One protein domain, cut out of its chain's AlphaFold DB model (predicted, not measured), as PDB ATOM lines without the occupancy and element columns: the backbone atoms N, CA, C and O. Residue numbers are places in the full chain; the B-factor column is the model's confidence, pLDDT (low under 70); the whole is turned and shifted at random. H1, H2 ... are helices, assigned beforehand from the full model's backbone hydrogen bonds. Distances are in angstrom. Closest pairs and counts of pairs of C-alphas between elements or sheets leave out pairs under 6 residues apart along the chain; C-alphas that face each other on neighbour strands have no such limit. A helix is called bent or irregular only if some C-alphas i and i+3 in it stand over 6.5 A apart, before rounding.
ATOM      1  N   VAL A  46     -33.945 -28.776  13.190       53.12
ATOM      2  CA  VAL A  46     -34.287 -27.344  13.061       53.12
ATOM      3  C   VAL A  46     -35.759 -27.127  12.678       53.12
ATOM      4  O   VAL A  46     -36.383 -26.147  13.080       53.12
ATOM      5  N   THR A  47     -36.344 -28.097  11.975       55.44
ATOM      6  CA  THR A  47     -37.744 -28.143  11.542       55.44
ATOM      7  C   THR A  47     -38.746 -28.057  12.699       55.44
ATOM      8  O   THR A  47     -39.800 -27.447  12.536       55.44
ATOM      9  N   VAL A  48     -38.413 -28.589  13.881       53.31
ATOM     10  CA  VAL A  48     -39.311 -28.608  15.058       53.31
ATOM     11  C   VAL A  48     -39.484 -27.213  15.664       53.31
ATOM     12  O   VAL A  48     -40.526 -26.907  16.235       53.31
ATOM     13  N   PHE A  49     -38.485 -26.343  15.502       59.22
ATOM     14  CA  PHE A  49     -38.561 -24.943  15.923       59.22
ATOM     15  C   PHE A  49     -39.108 -24.033  14.817       59.22
ATOM     16  O   PHE A  49     -39.775 -23.044  15.113       59.22
ATOM     17  N   ASN A  50     -38.879 -24.384  13.550       58.94
ATOM     18  CA  ASN A  50     -39.313 -23.589  12.403       58.94
ATOM     19  C   ASN A  50     -40.834 -23.581  12.191       58.94
ATOM     20  O   ASN A  50     -41.386 -22.534  11.870       58.94
ATOM     21  N   ILE A  51     -41.521 -24.711  12.390       65.94
ATOM     22  CA  ILE A  51     -42.977 -24.806  12.179       65.94
ATOM     23  C   ILE A  51     -43.764 -23.822  13.073       65.94
ATOM     24  O   ILE A  51     -44.502 -23.005  12.524       65.94
ATOM     25  N   PRO A  52     -43.605 -23.811  14.414       66.75
ATOM     26  CA  PRO A  52     -44.338 -22.870  15.265       66.75
ATOM     27  C   PRO A  52     -43.880 -21.412  15.099       66.75
ATOM     28  O   PRO A  52     -44.655 -20.506  15.387       66.75
ATOM     29  N   ALA A  53     -42.654 -21.168  14.617       64.06
ATOM     30  CA  ALA A  53     -42.155 -19.822  14.327       64.06
ATOM     31  C   ALA A  53     -42.719 -19.236  13.017       64.06
ATOM     32  O   ALA A  53     -42.888 -18.023  12.913       64.06
ATOM     33  N   LEU A  54     -43.040 -20.084  12.033       73.56
ATOM     34  CA  LEU A  54     -43.633 -19.673  10.756       73.56
ATOM     35  C   LEU A  54     -45.102 -19.251  10.892       73.56
ATOM     36  O   LEU A  54     -45.517 -18.295  10.244       73.56
ATOM     37  N   VAL A  55     -45.882 -19.925  11.745       77.19
ATOM     38  CA  VAL A  55     -47.333 -19.687  11.904       77.19
ATOM     39  C   VAL A  55     -47.695 -18.222  12.216       77.19
ATOM     40  O   VAL A  55     -48.548 -17.683  11.514       77.19
ATOM     41  N   PRO A  56     -47.085 -17.537  13.205       76.44
ATOM     42  CA  PRO A  56     -47.410 -16.137  13.494       76.44
ATOM     43  C   PRO A  56     -46.800 -15.149  12.491       76.44
ATOM     44  O   PRO A  56     -47.214 -13.992  12.446       76.44
ATOM     45  N   LEU A  57     -45.792 -15.575  11.724       74.06
ATOM     46  CA  LEU A  57     -45.061 -14.713  10.800       74.06
ATOM     47  C   LEU A  57     -45.799 -14.540   9.466       74.06
ATOM     48  O   LEU A  57     -45.614 -13.533   8.784       74.06
ATOM     49  N   VAL A  58     -46.651 -15.501   9.101       79.00
ATOM     50  CA  VAL A  58     -47.508 -15.394   7.919       79.00
ATOM     51  C   VAL A  58     -48.608 -14.359   8.195       79.00
ATOM     52  O   VAL A  58     -49.359 -14.507   9.163       79.00
ATOM     53  N   PRO A  59     -48.747 -13.313   7.362       82.69
ATOM     54  CA  PRO A  59     -49.759 -12.278   7.551       82.69
ATOM     55  C   PRO A  59     -51.179 -12.826   7.305       82.69
ATOM     56  O   PRO A  59     -51.738 -12.679   6.222       82.69
ATOM     57  N   GLY A  60     -51.787 -13.430   8.332       83.62
ATOM     58  CA  GLY A  60     -53.134 -14.017   8.264       83.62
ATOM     59  C   GLY A  60     -54.275 -12.996   8.359       83.62
ATOM     60  O   GLY A  60     -55.221 -13.049   7.580       83.62
ATOM     61  N   MET A  61     -54.171 -12.017   9.264       86.06
ATOM     62  CA  MET A  61     -55.169 -10.939   9.397       86.06
ATOM     63  C   MET A  61     -55.331 -10.105   8.111       86.06
ATOM     64  O   MET A  61     -56.467  -9.923   7.670       86.06
ATOM     65  N   PRO A  62     -54.249  -9.641   7.455       86.75
ATOM     66  CA  PRO A  62     -54.359  -8.909   6.194       86.75
ATOM     67  C   PRO A  62     -54.865  -9.797   5.047       86.75
ATOM     68  O   PRO A  62     -55.564  -9.305   4.168       86.75
ATOM     69  N   ALA A  63     -54.576 -11.105   5.074       88.75
ATOM     70  CA  ALA A  63     -55.110 -12.057   4.097       88.75
ATOM     71  C   ALA A  63     -56.632 -12.201   4.222       88.75
ATOM     72  O   ALA A  63     -57.346 -12.137   3.223       88.75
ATOM     73  N   TYR A  64     -57.144 -12.321   5.450       91.88
ATOM     74  CA  TYR A  64     -58.584 -12.337   5.694       91.88
ATOM     75  C   TYR A  64     -59.249 -11.020   5.271       91.88
ATOM     76  O   TYR A  64     -60.297 -11.037   4.627       91.88
ATOM     77  N   GLN A  65     -58.627  -9.877   5.577       89.38
ATOM     78  CA  GLN A  65     -59.127  -8.565   5.154       89.38
ATOM     79  C   GLN A  65     -59.159  -8.417   3.629       89.38
ATOM     80  O   GLN A  65     -60.136  -7.882   3.113       89.38
ATOM     81  N   ALA A  66     -58.157  -8.941   2.915       91.00
ATOM     82  CA  ALA A  66     -58.141  -8.952   1.455       91.00
ATOM     83  C   ALA A  66     -59.344  -9.720   0.886       91.00
ATOM     84  O   ALA A  66     -60.099  -9.187   0.076       91.00
ATOM     85  N   VAL A  67     -59.566 -10.952   1.359       91.75
ATOM     86  CA  VAL A  67     -60.704 -11.785   0.933       91.75
ATOM     87  C   VAL A  67     -62.031 -11.112   1.280       91.75
ATOM     88  O   VAL A  67     -62.940 -11.068   0.453       91.75
ATOM     89  N   ARG A  68     -62.136 -10.526   2.477       92.19
ATOM     90  CA  ARG A  68     -63.326  -9.778   2.895       92.19
ATOM     91  C   ARG A  68     -63.591  -8.570   1.995       92.19
ATOM     92  O   ARG A  68     -64.745  -8.340   1.655       92.19
ATOM     93  N   ALA A  69     -62.564  -7.819   1.600       90.06
ATOM     94  CA  ALA A  69     -62.710  -6.669   0.707       90.06
ATOM     95  C   ALA A  69     -63.256  -7.085  -0.670       90.06
ATOM     96  O   ALA A  69     -64.182  -6.450  -1.171       90.06
ATOM     97  N   PHE A  70     -62.796  -8.218  -1.216       89.75
ATOM     98  CA  PHE A  70     -63.361  -8.785  -2.447       89.75
ATOM     99  C   PHE A  70     -64.836  -9.183  -2.307       89.75
ATOM    100  O   PHE A  70     -65.624  -8.919  -3.210       89.75
ATOM    101  N   ILE A  71     -65.229  -9.770  -1.171       93.19
ATOM    102  CA  ILE A  71     -66.629 -10.157  -0.906       93.19
ATOM    103  C   ILE A  71     -67.541  -8.928  -0.767       93.19
ATOM    104  O   ILE A  71     -68.687  -8.959  -1.203       93.19
ATOM    105  N   VAL A  72     -67.041  -7.844  -0.167       91.75
ATOM    106  CA  VAL A  72     -67.791  -6.589   0.037       91.75
ATOM    107  C   VAL A  72     -67.837  -5.726  -1.241       91.75
ATOM    108  O   VAL A  72     -68.548  -4.728  -1.281       91.75
ATOM    109  N   GLY A  73     -67.137  -6.126  -2.309       89.62
ATOM    110  CA  GLY A  73     -67.100  -5.405  -3.587       89.62
ATOM    111  C   GLY A  73     -66.076  -4.264  -3.641       89.62
ATOM    112  O   GLY A  73     -66.055  -3.512  -4.614       89.62
ATOM    113  N   ASP A  74     -65.207  -4.144  -2.634       90.06
ATOM    114  CA  ASP A  74     -64.105  -3.178  -2.605       90.06
ATOM    115  C   ASP A  74     -62.842  -3.790  -3.234       90.06
ATOM    116  O   ASP A  74     -61.905  -4.245  -2.567       90.06
ATOM    117  N   TYR A  75     -62.854  -3.854  -4.565       87.75
ATOM    118  CA  TYR A  75     -61.790  -4.478  -5.354       87.75
ATOM    119  C   TYR A  75     -60.463  -3.718  -5.279       87.75
ATOM    120  O   TYR A  75     -59.408  -4.353  -5.289       87.75
ATOM    121  N   LEU A  76     -60.503  -2.384  -5.185       89.00
ATOM    122  CA  LEU A  76     -59.310  -1.538  -5.080       89.00
ATOM    123  C   LEU A  76     -58.542  -1.860  -3.796       89.00
ATOM    124  O   LEU A  76     -57.349  -2.166  -3.847       89.00
ATOM    125  N   HIS A  77     -59.241  -1.878  -2.660       87.94
ATOM    126  CA  HIS A  77     -58.614  -2.183  -1.379       87.94
ATOM    127  C   HIS A  77     -58.207  -3.664  -1.274       87.94
ATOM    128  O   HIS A  77     -57.124  -3.987  -0.776       87.94
ATOM    129  N   GLY A  78     -59.028  -4.580  -1.806       88.94
ATOM    130  CA  GLY A  78     -58.727  -6.015  -1.837       88.94
ATOM    131  C   GLY A  78     -57.474  -6.367  -2.644       88.94
ATOM    132  O   GLY A  78     -56.666  -7.186  -2.197       88.94
ATOM    133  N   GLN A  79     -57.267  -5.723  -3.799       91.62
ATOM    134  CA  GLN A  79     -56.073  -5.922  -4.629       91.62
ATOM    135  C   GLN A  79     -54.795  -5.445  -3.934       91.62
ATOM    136  O   GLN A  79     -53.788  -6.156  -3.947       91.62
ATOM    137  N   GLU A  80     -54.829  -4.283  -3.286       92.00
ATOM    138  CA  GLU A  80     -53.670  -3.759  -2.558       92.00
ATOM    139  C   GLU A  80     -53.273  -4.687  -1.396       92.00
ATOM    140  O   GLU A  80     -52.105  -5.073  -1.253       92.00
ATOM    141  N   LEU A  81     -54.258  -5.114  -0.600       91.19
ATOM    142  CA  LEU A  81     -54.052  -6.014   0.535       91.19
ATOM    143  C   LEU A  81     -53.505  -7.379   0.101       91.19
ATOM    144  O   LEU A  81     -52.561  -7.881   0.720       91.19
ATOM    145  N   ILE A  82     -54.053  -7.982  -0.959       92.19
ATOM    146  CA  ILE A  82     -53.622  -9.316  -1.390       92.19
ATOM    147  C   ILE A  82     -52.223  -9.302  -2.005       92.19
ATOM    148  O   ILE A  82     -51.430 -10.201  -1.723       92.19
ATOM    149  N   LEU A  83     -51.877  -8.258  -2.769       94.44
ATOM    150  CA  LEU A  83     -50.525  -8.078  -3.298       94.44
ATOM    151  C   LEU A  83     -49.517  -7.910  -2.162       94.44
ATOM    152  O   LEU A  83     -48.462  -8.547  -2.167       94.44
ATOM    153  N   ARG A  84     -49.862  -7.118  -1.141       90.25
ATOM    154  CA  ARG A  84     -49.014  -6.939   0.039       90.25
ATOM    155  C   ARG A  84     -48.771  -8.259   0.768       90.25
ATOM    156  O   ARG A  84     -47.629  -8.576   1.097       90.25
ATOM    157  N   VAL A  85     -49.826  -9.040   0.991       93.62
ATOM    158  CA  VAL A  85     -49.735 -10.374   1.602       93.62
ATOM    159  C   VAL A  85     -48.869 -11.299   0.753       93.62
ATOM    160  O   VAL A  85     -47.973 -11.946   1.294       93.62
ATOM    161  N   ALA A  86     -49.080 -11.337  -0.561       93.00
ATOM    162  CA  ALA A  86     -48.326 -12.199  -1.466       93.00
ATOM    163  C   ALA A  86     -46.823 -11.882  -1.438       93.00
ATOM    164  O   ALA A  86     -46.007 -12.790  -1.275       93.00
ATOM    165  N   ILE A  87     -46.454 -10.599  -1.514       94.00
ATOM    166  CA  ILE A  87     -45.054 -10.157  -1.489       94.00
ATOM    167  C   ILE A  87     -44.398 -10.487  -0.142       94.00
ATOM    168  O   ILE A  87     -43.309 -11.058  -0.114       94.00
ATOM    169  N   VAL A  88     -45.059 -10.171   0.978       87.75
ATOM    170  CA  VAL A  88     -44.505 -10.405   2.323       87.75
ATOM    171  C   VAL A  88     -44.331 -11.899   2.593       87.75
ATOM    172  O   VAL A  88     -43.261 -12.333   3.016       87.75
ATOM    173  N   THR A  89     -45.351 -12.706   2.302       88.62
ATOM    174  CA  THR A  89     -45.300 -14.156   2.541       88.62
ATOM    175  C   THR A  89     -44.319 -14.844   1.590       88.62
ATOM    176  O   THR A  89     -43.583 -15.739   2.008       88.62
ATOM    177  N   GLY A  90     -44.240 -14.382   0.339       90.62
ATOM    178  CA  GLY A  90     -43.242 -14.830  -0.630       90.62
ATOM    179  C   GLY A  90     -41.814 -14.541  -0.167       90.62
ATOM    180  O   GLY A  90     -40.972 -15.439  -0.177       90.62
ATOM    181  N   ALA A  91     -41.544 -13.330   0.328       89.62
ATOM    182  CA  ALA A  91     -40.235 -12.962   0.869       89.62
ATOM    183  C   ALA A  91     -39.840 -13.822   2.083       89.62
ATOM    184  O   ALA A  91     -38.699 -14.283   2.169       89.62
ATOM    185  N   ILE A  92     -40.789 -14.095   2.987       82.06
ATOM    186  CA  ILE A  92     -40.575 -14.987   4.137       82.06
ATOM    187  C   ILE A  92     -40.237 -16.406   3.661       82.06
ATOM    188  O   ILE A  92     -39.264 -16.992   4.139       82.06
ATOM    189  N   GLY A  93     -40.993 -16.946   2.701       85.19
ATOM    190  CA  GLY A  93     -40.758 -18.282   2.149       85.19
ATOM    191  C   GLY A  93     -39.385 -18.421   1.485       85.19
ATOM    192  O   GLY A  93     -38.676 -19.398   1.727       85.19
ATOM    193  N   ILE A  94     -38.963 -17.418   0.711       85.31
ATOM    194  CA  ILE A  94     -37.645 -17.404   0.060       85.31
ATOM    195  C   ILE A  94     -36.519 -17.323   1.100       85.31
ATOM    196  O   ILE A  94     -35.566 -18.101   1.039       85.31
ATOM    197  N   GLY A  95     -36.633 -16.423   2.082       80.50
ATOM    198  CA  GLY A  95     -35.646 -16.298   3.159       80.50
ATOM    199  C   GLY A  95     -35.526 -17.577   3.993       80.50
ATOM    200  O   GLY A  95     -34.424 -17.986   4.367       80.50
ATOM    201  N   PHE A  96     -36.649 -18.257   4.217       79.56
ATOM    202  CA  PHE A  96     -36.688 -19.548   4.887       79.56
ATOM    203  C   PHE A  96     -35.957 -20.639   4.096       79.56
ATOM    204  O   PHE A  96     -35.089 -21.317   4.647       79.56
ATOM    205  N   LEU A  97     -36.260 -20.773   2.801       81.00
ATOM    206  CA  LEU A  97     -35.616 -21.748   1.918       81.00
ATOM    207  C   LEU A  97     -34.098 -21.537   1.864       81.00
ATOM    208  O   LEU A  97     -33.334 -22.490   2.035       81.00
ATOM    209  N   LEU A  98     -33.652 -20.286   1.718       75.69
ATOM    210  CA  LEU A  98     -32.230 -19.932   1.755       75.69
ATOM    211  C   LEU A  98     -31.580 -20.303   3.091       75.69
ATOM    212  O   LEU A  98     -30.496 -20.885   3.104       75.69
ATOM    213  N   SER A  99     -32.255 -20.039   4.214       71.69
ATOM    214  CA  SER A  99     -31.771 -20.428   5.541       71.69
ATOM    215  C   SER A  99     -31.583 -21.944   5.649       71.69
ATOM    216  O   SER A  99     -30.512 -22.403   6.060       71.69
ATOM    217  N   THR A 100     -32.568 -22.733   5.205       69.81
ATOM    218  CA  THR A 100     -32.465 -24.201   5.215       69.81
ATOM    219  C   THR A 100     -31.343 -24.715   4.314       69.81
ATOM    220  O   THR A 100     -30.565 -25.567   4.743       69.81
ATOM    221  N   MET A 101     -31.175 -24.133   3.123       73.50
ATOM    222  CA  MET A 101     -30.111 -24.492   2.180       73.50
ATOM    223  C   MET A 101     -28.719 -24.179   2.739       73.50
ATOM    224  O   MET A 101     -27.815 -25.011   2.651       73.50
ATOM    225  N   CYS A 102     -28.534 -23.015   3.370       71.44
ATOM    226  CA  CYS A 102     -27.276 -22.671   4.031       71.44
ATOM    227  C   CYS A 102     -26.971 -23.627   5.187       71.44
ATOM    228  O   CYS A 102     -25.839 -24.098   5.306       71.44
ATOM    229  N   ILE A 103     -27.958 -23.953   6.024       67.69
ATOM    230  CA  ILE A 103     -27.769 -24.880   7.146       67.69
ATOM    231  C   ILE A 103     -27.351 -26.262   6.639       67.69
ATOM    232  O   ILE A 103     -26.372 -26.820   7.143       67.69
ATOM    233  N   GLU A 104     -28.034 -26.798   5.626       69.25
ATOM    234  CA  GLU A 104     -27.682 -28.084   5.021       69.25
ATOM    235  C   GLU A 104     -26.291 -28.058   4.380       69.25
ATOM    236  O   GLU A 104     -25.504 -28.983   4.595       69.25
ATOM    237  N   ALA A 105     -25.937 -26.983   3.670       72.31
ATOM    238  CA  ALA A 105     -24.610 -26.811   3.083       72.31
ATOM    239  C   ALA A 105     -23.506 -26.803   4.156       72.31
ATOM    240  O   ALA A 105     -22.537 -27.562   4.059       72.31
ATOM    241  N   PHE A 106     -23.677 -26.026   5.231       66.56
ATOM    242  CA  PHE A 106     -22.742 -25.998   6.360       66.56
ATOM    243  C   PHE A 106     -22.650 -27.356   7.070       66.56
ATOM    244  O   PHE A 106     -21.556 -27.780   7.461       66.56
ATOM    245  N   TYR A 107     -23.768 -28.071   7.215       64.00
ATOM    246  CA  TYR A 107     -23.782 -29.391   7.845       64.00
ATOM    247  C   TYR A 107     -23.077 -30.442   6.978       64.00
ATOM    248  O   TYR A 107     -22.297 -31.246   7.496       64.00
ATOM    249  N   LYS A 108     -23.275 -30.400   5.654       60.22
ATOM    250  CA  LYS A 108     -22.617 -31.291   4.685       60.22
ATOM    251  C   LYS A 108     -21.098 -31.077   4.669       60.22
ATOM    252  O   LYS A 108     -20.348 -32.054   4.702       60.22
ATOM    253  N   ILE A 109     -20.643 -29.822   4.730       65.75
ATOM    254  CA  ILE A 109     -19.217 -29.459   4.832       65.75
ATOM    255  C   ILE A 109     -18.616 -29.941   6.163       65.75
ATOM    256  O   ILE A 109     -17.569 -30.596   6.178       65.75
ATOM    257  N   LYS A 110     -19.295 -29.695   7.293       54.28
ATOM    258  CA  LYS A 110     -18.804 -30.091   8.622       54.28
ATOM    259  C   LYS A 110     -18.764 -31.613   8.811       54.28
ATOM    260  O   LYS A 110     -17.787 -32.120   9.360       54.28
ATOM    261  N   ASN A 111     -19.764 -32.354   8.326       53.00
ATOM    262  CA  ASN A 111     -19.769 -33.821   8.392       53.00
ATOM    263  C   ASN A 111     -18.693 -34.459   7.503       53.00
ATOM    264  O   ASN A 111     -18.122 -35.477   7.892       53.00
ATOM    265  N   GLY A 112     -18.362 -33.854   6.356       54.25
ATOM    266  CA  GLY A 112     -17.224 -34.284   5.536       54.25
ATOM    267  C   GLY A 112     -15.886 -34.151   6.275       54.25
ATOM    268  O   GLY A 112     -15.057 -35.063   6.239       54.25
ATOM    269  N   HIS A 113     -15.704 -33.055   7.018       51.72
ATOM    270  CA  HIS A 113     -14.505 -32.814   7.825       51.72
ATOM    271  C   HIS A 113     -14.432 -33.720   9.067       51.72
ATOM    272  O   HIS A 113     -13.367 -34.246   9.388       51.72
ATOM    273  N   LEU A 114     -15.566 -33.982   9.728       52.06
ATOM    274  CA  LEU A 114     -15.636 -34.846  10.911       52.06
ATOM    275  C   LEU A 114     -15.418 -36.331  10.567       52.06
ATOM    276  O   LEU A 114     -14.714 -37.022  11.302       52.06
ATOM    277  N   LYS A 115     -15.927 -36.806   9.414       51.41
ATOM    278  CA  LYS A 115     -15.611 -38.150   8.887       51.41
ATOM    279  C   LYS A 115     -14.118 -38.299   8.584       51.41
ATOM    280  O   LYS A 115     -13.537 -39.328   8.924       51.41
ATOM    281  N   LYS A 116     -13.480 -37.274   7.997       53.50
ATOM    282  CA  LYS A 116     -12.022 -37.256   7.769       53.50
ATOM    283  C   LYS A 116     -11.230 -37.278   9.080       53.50
ATOM    284  O   LYS A 116     -10.270 -38.035   9.173       53.50
ATOM    285  N   LEU A 117     -11.649 -36.525  10.100       56.75
ATOM    286  CA  LEU A 117     -10.996 -36.523  11.416       56.75
ATOM    287  C   LEU A 117     -11.144 -37.867  12.149       56.75
ATOM    288  O   LEU A 117     -10.183 -38.353  12.741       56.75
ATOM    289  N   GLN A 118     -12.322 -38.499  12.082       55.41
ATOM    290  CA  GLN A 118     -12.540 -39.834  12.654       55.41
ATOM    291  C   GLN A 118     -11.720 -40.913  11.933       55.41
ATOM    292  O   GLN A 118     -11.169 -41.794  12.590       55.41
ATOM    293  N   LEU A 119     -11.581 -40.826  10.605       57.84
ATOM    294  CA  LEU A 119     -10.692 -41.704   9.835       57.84
ATOM    295  C   LEU A 119      -9.214 -41.484  10.192       57.84
ATOM    296  O   LEU A 119      -8.474 -42.457  10.317       57.84
ATOM    297  N   TYR A 120      -8.794 -40.237  10.420       54.31
ATOM    298  CA  TYR A 120      -7.429 -39.913  10.847       54.31
ATOM    299  C   TYR A 120      -7.117 -40.458  12.252       54.31
ATOM    300  O   TYR A 120      -6.060 -41.044  12.473       54.31
ATOM    301  N   MET A 121      -8.064 -40.349  13.190       51.91
ATOM    302  CA  MET A 121      -7.942 -40.903  14.546       51.91
ATOM    303  C   MET A 121      -8.004 -42.439  14.574       51.91
ATOM    304  O   MET A 121      -7.335 -43.053  15.399       51.91
ATOM    305  N   LYS A 122      -8.764 -43.070  13.667       51.12
ATOM    306  CA  LYS A 122      -8.830 -44.537  13.530       51.12
ATOM    307  C   LYS A 122      -7.575 -45.127  12.878       51.12
ATOM    308  O   LYS A 122      -7.225 -46.251  13.190       51.12
ATOM    309  N   LYS A 123      -6.890 -44.375  12.010       45.31
ATOM    310  CA  LYS A 123      -5.605 -44.771  11.403       45.31
ATOM    311  C   LYS A 123      -4.410 -44.615  12.357       45.31
ATOM    312  O   LYS A 123      -3.339 -45.138  12.077       45.31
ATOM    313  N   LYS A 124      -4.581 -43.880  13.461       42.84
ATOM    314  CA  LYS A 124      -3.556 -43.651  14.496       42.84
ATOM    315  C   LYS A 124      -3.668 -44.624  15.687       42.84
ATOM    316  O   LYS A 124      -2.920 -44.476  16.648       42.84
ATOM    317  N   ARG A 125      -4.604 -45.575  15.649       41.97
ATOM    318  CA  ARG A 125      -4.668 -46.713  16.574       41.97
ATOM    319  C   ARG A 125      -4.259 -47.982  15.854       41.97
ATOM    320  O   ARG A 125      -4.656 -48.109  14.676       41.97
TER     321      ARG A 125
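Overview. This is residues 46 to 125 of the 125 residues of the protein "Threonine/serine exporter" of Lactobacillus sp (UniProt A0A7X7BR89). Picture one very long, straight helix, H3, that makes nearly the full length of a thin rod, with the earlier part of the printed residues, H1 and H2, folded back along part of it. H2 packs on the beginning of H3 as the short arm of a lopsided helical hairpin, short H1 lies farther along beside H3 with a small gap between them, and residues 104 to 125, of which 104 to 123 belong to H3, stick out alone at the far end. The printed part has 80 residues with three named helices, in the order H1, H2, H3, and no named strand; the class is all helix. It is extended, with a radius of gyration of the C-alphas of 22.2 A, and its C-alphas span 77 by 18 by 11 A along the three main axes.

Along the chain. Start at the first printed residue, Val 46, and step to C-alpha 47 at (-37.744, -28.143, 11.542), where H1 begins. H1 takes residues 47 to 54, from Thr 47 to Leu 54, and measures 10.3 A from first to last C-alpha. It is neither bent nor irregular, but only just: C-alphas 49 and 52 are 6.2 A apart. After the five residues between H1 and H2, find C-alpha 60 at (-53.134, -14.017, 8.264), where H2 begins. H2 takes residues 60 to 72, from Gly 60 to Val 72, and its first and last C-alphas are 18.4 A apart. Read past two more residues, Gly 73 and Asp 74, and you reach H3, residues 75 to 123, from Tyr 75 to Lys 123. Its first C-alpha is at (-61.790, -4.478, -5.354), and its last, C-alpha 123, is at (-5.605, -44.771, 11.403), 71.1 A away. With 49 residues H3 is the longest helix, and it is not bent.

Arrangement. Look first at H2 and H3, which touch, with 21 pairs of C-alphas within 8 A. Their closest C-alphas are those of Ala 66 and Gly 78, 4.5 A apart. The two helices run opposite ways at a shallow tilt of 28 degrees, and they form a helical hairpin. H3 touches H2 with residues 75 to 85 alone, and the centres of the two helices are 29.8 A apart. Now go back to H1, which touches no helix. H1 and H3 are near each other, with no pair of C-alphas within 8 A but 6 pairs within 10 A. H1 and H2 are apart, though they follow each other in the chain. In the backbone atoms of H2 and H3, every O i to N i+4 pair is within hydrogen-bond range, while in H1 this holds for 3 of 4 pairs.

Size, cuts and confidence. The two C-alphas farthest apart are those of Gly 73 and Arg 125, at 77.5 A, while the first and last printed C-alphas, those of Val 46 and Arg 125, are 35.6 A apart. Residues 104 to 125 stand free; without them the body has 58 residues and spans 45 by 18 by 9 A, with a radius of gyration of 14.2 A. The printed part has no cut from residue 46 to residue 125, which is the chain's last residue. The links from H1 to H2 and from H2 to H3 are both tight, and no link is long. In the B-factor column you will find a mean pLDDT of 74.7 for the printed part of this model. It is under 70 in 31 residues, namely residues 46 to 53, residue 100, residues 103 to 104 and residues 106 to 125. The mean is 62 in H1, 90 in H2 and 74 in H3.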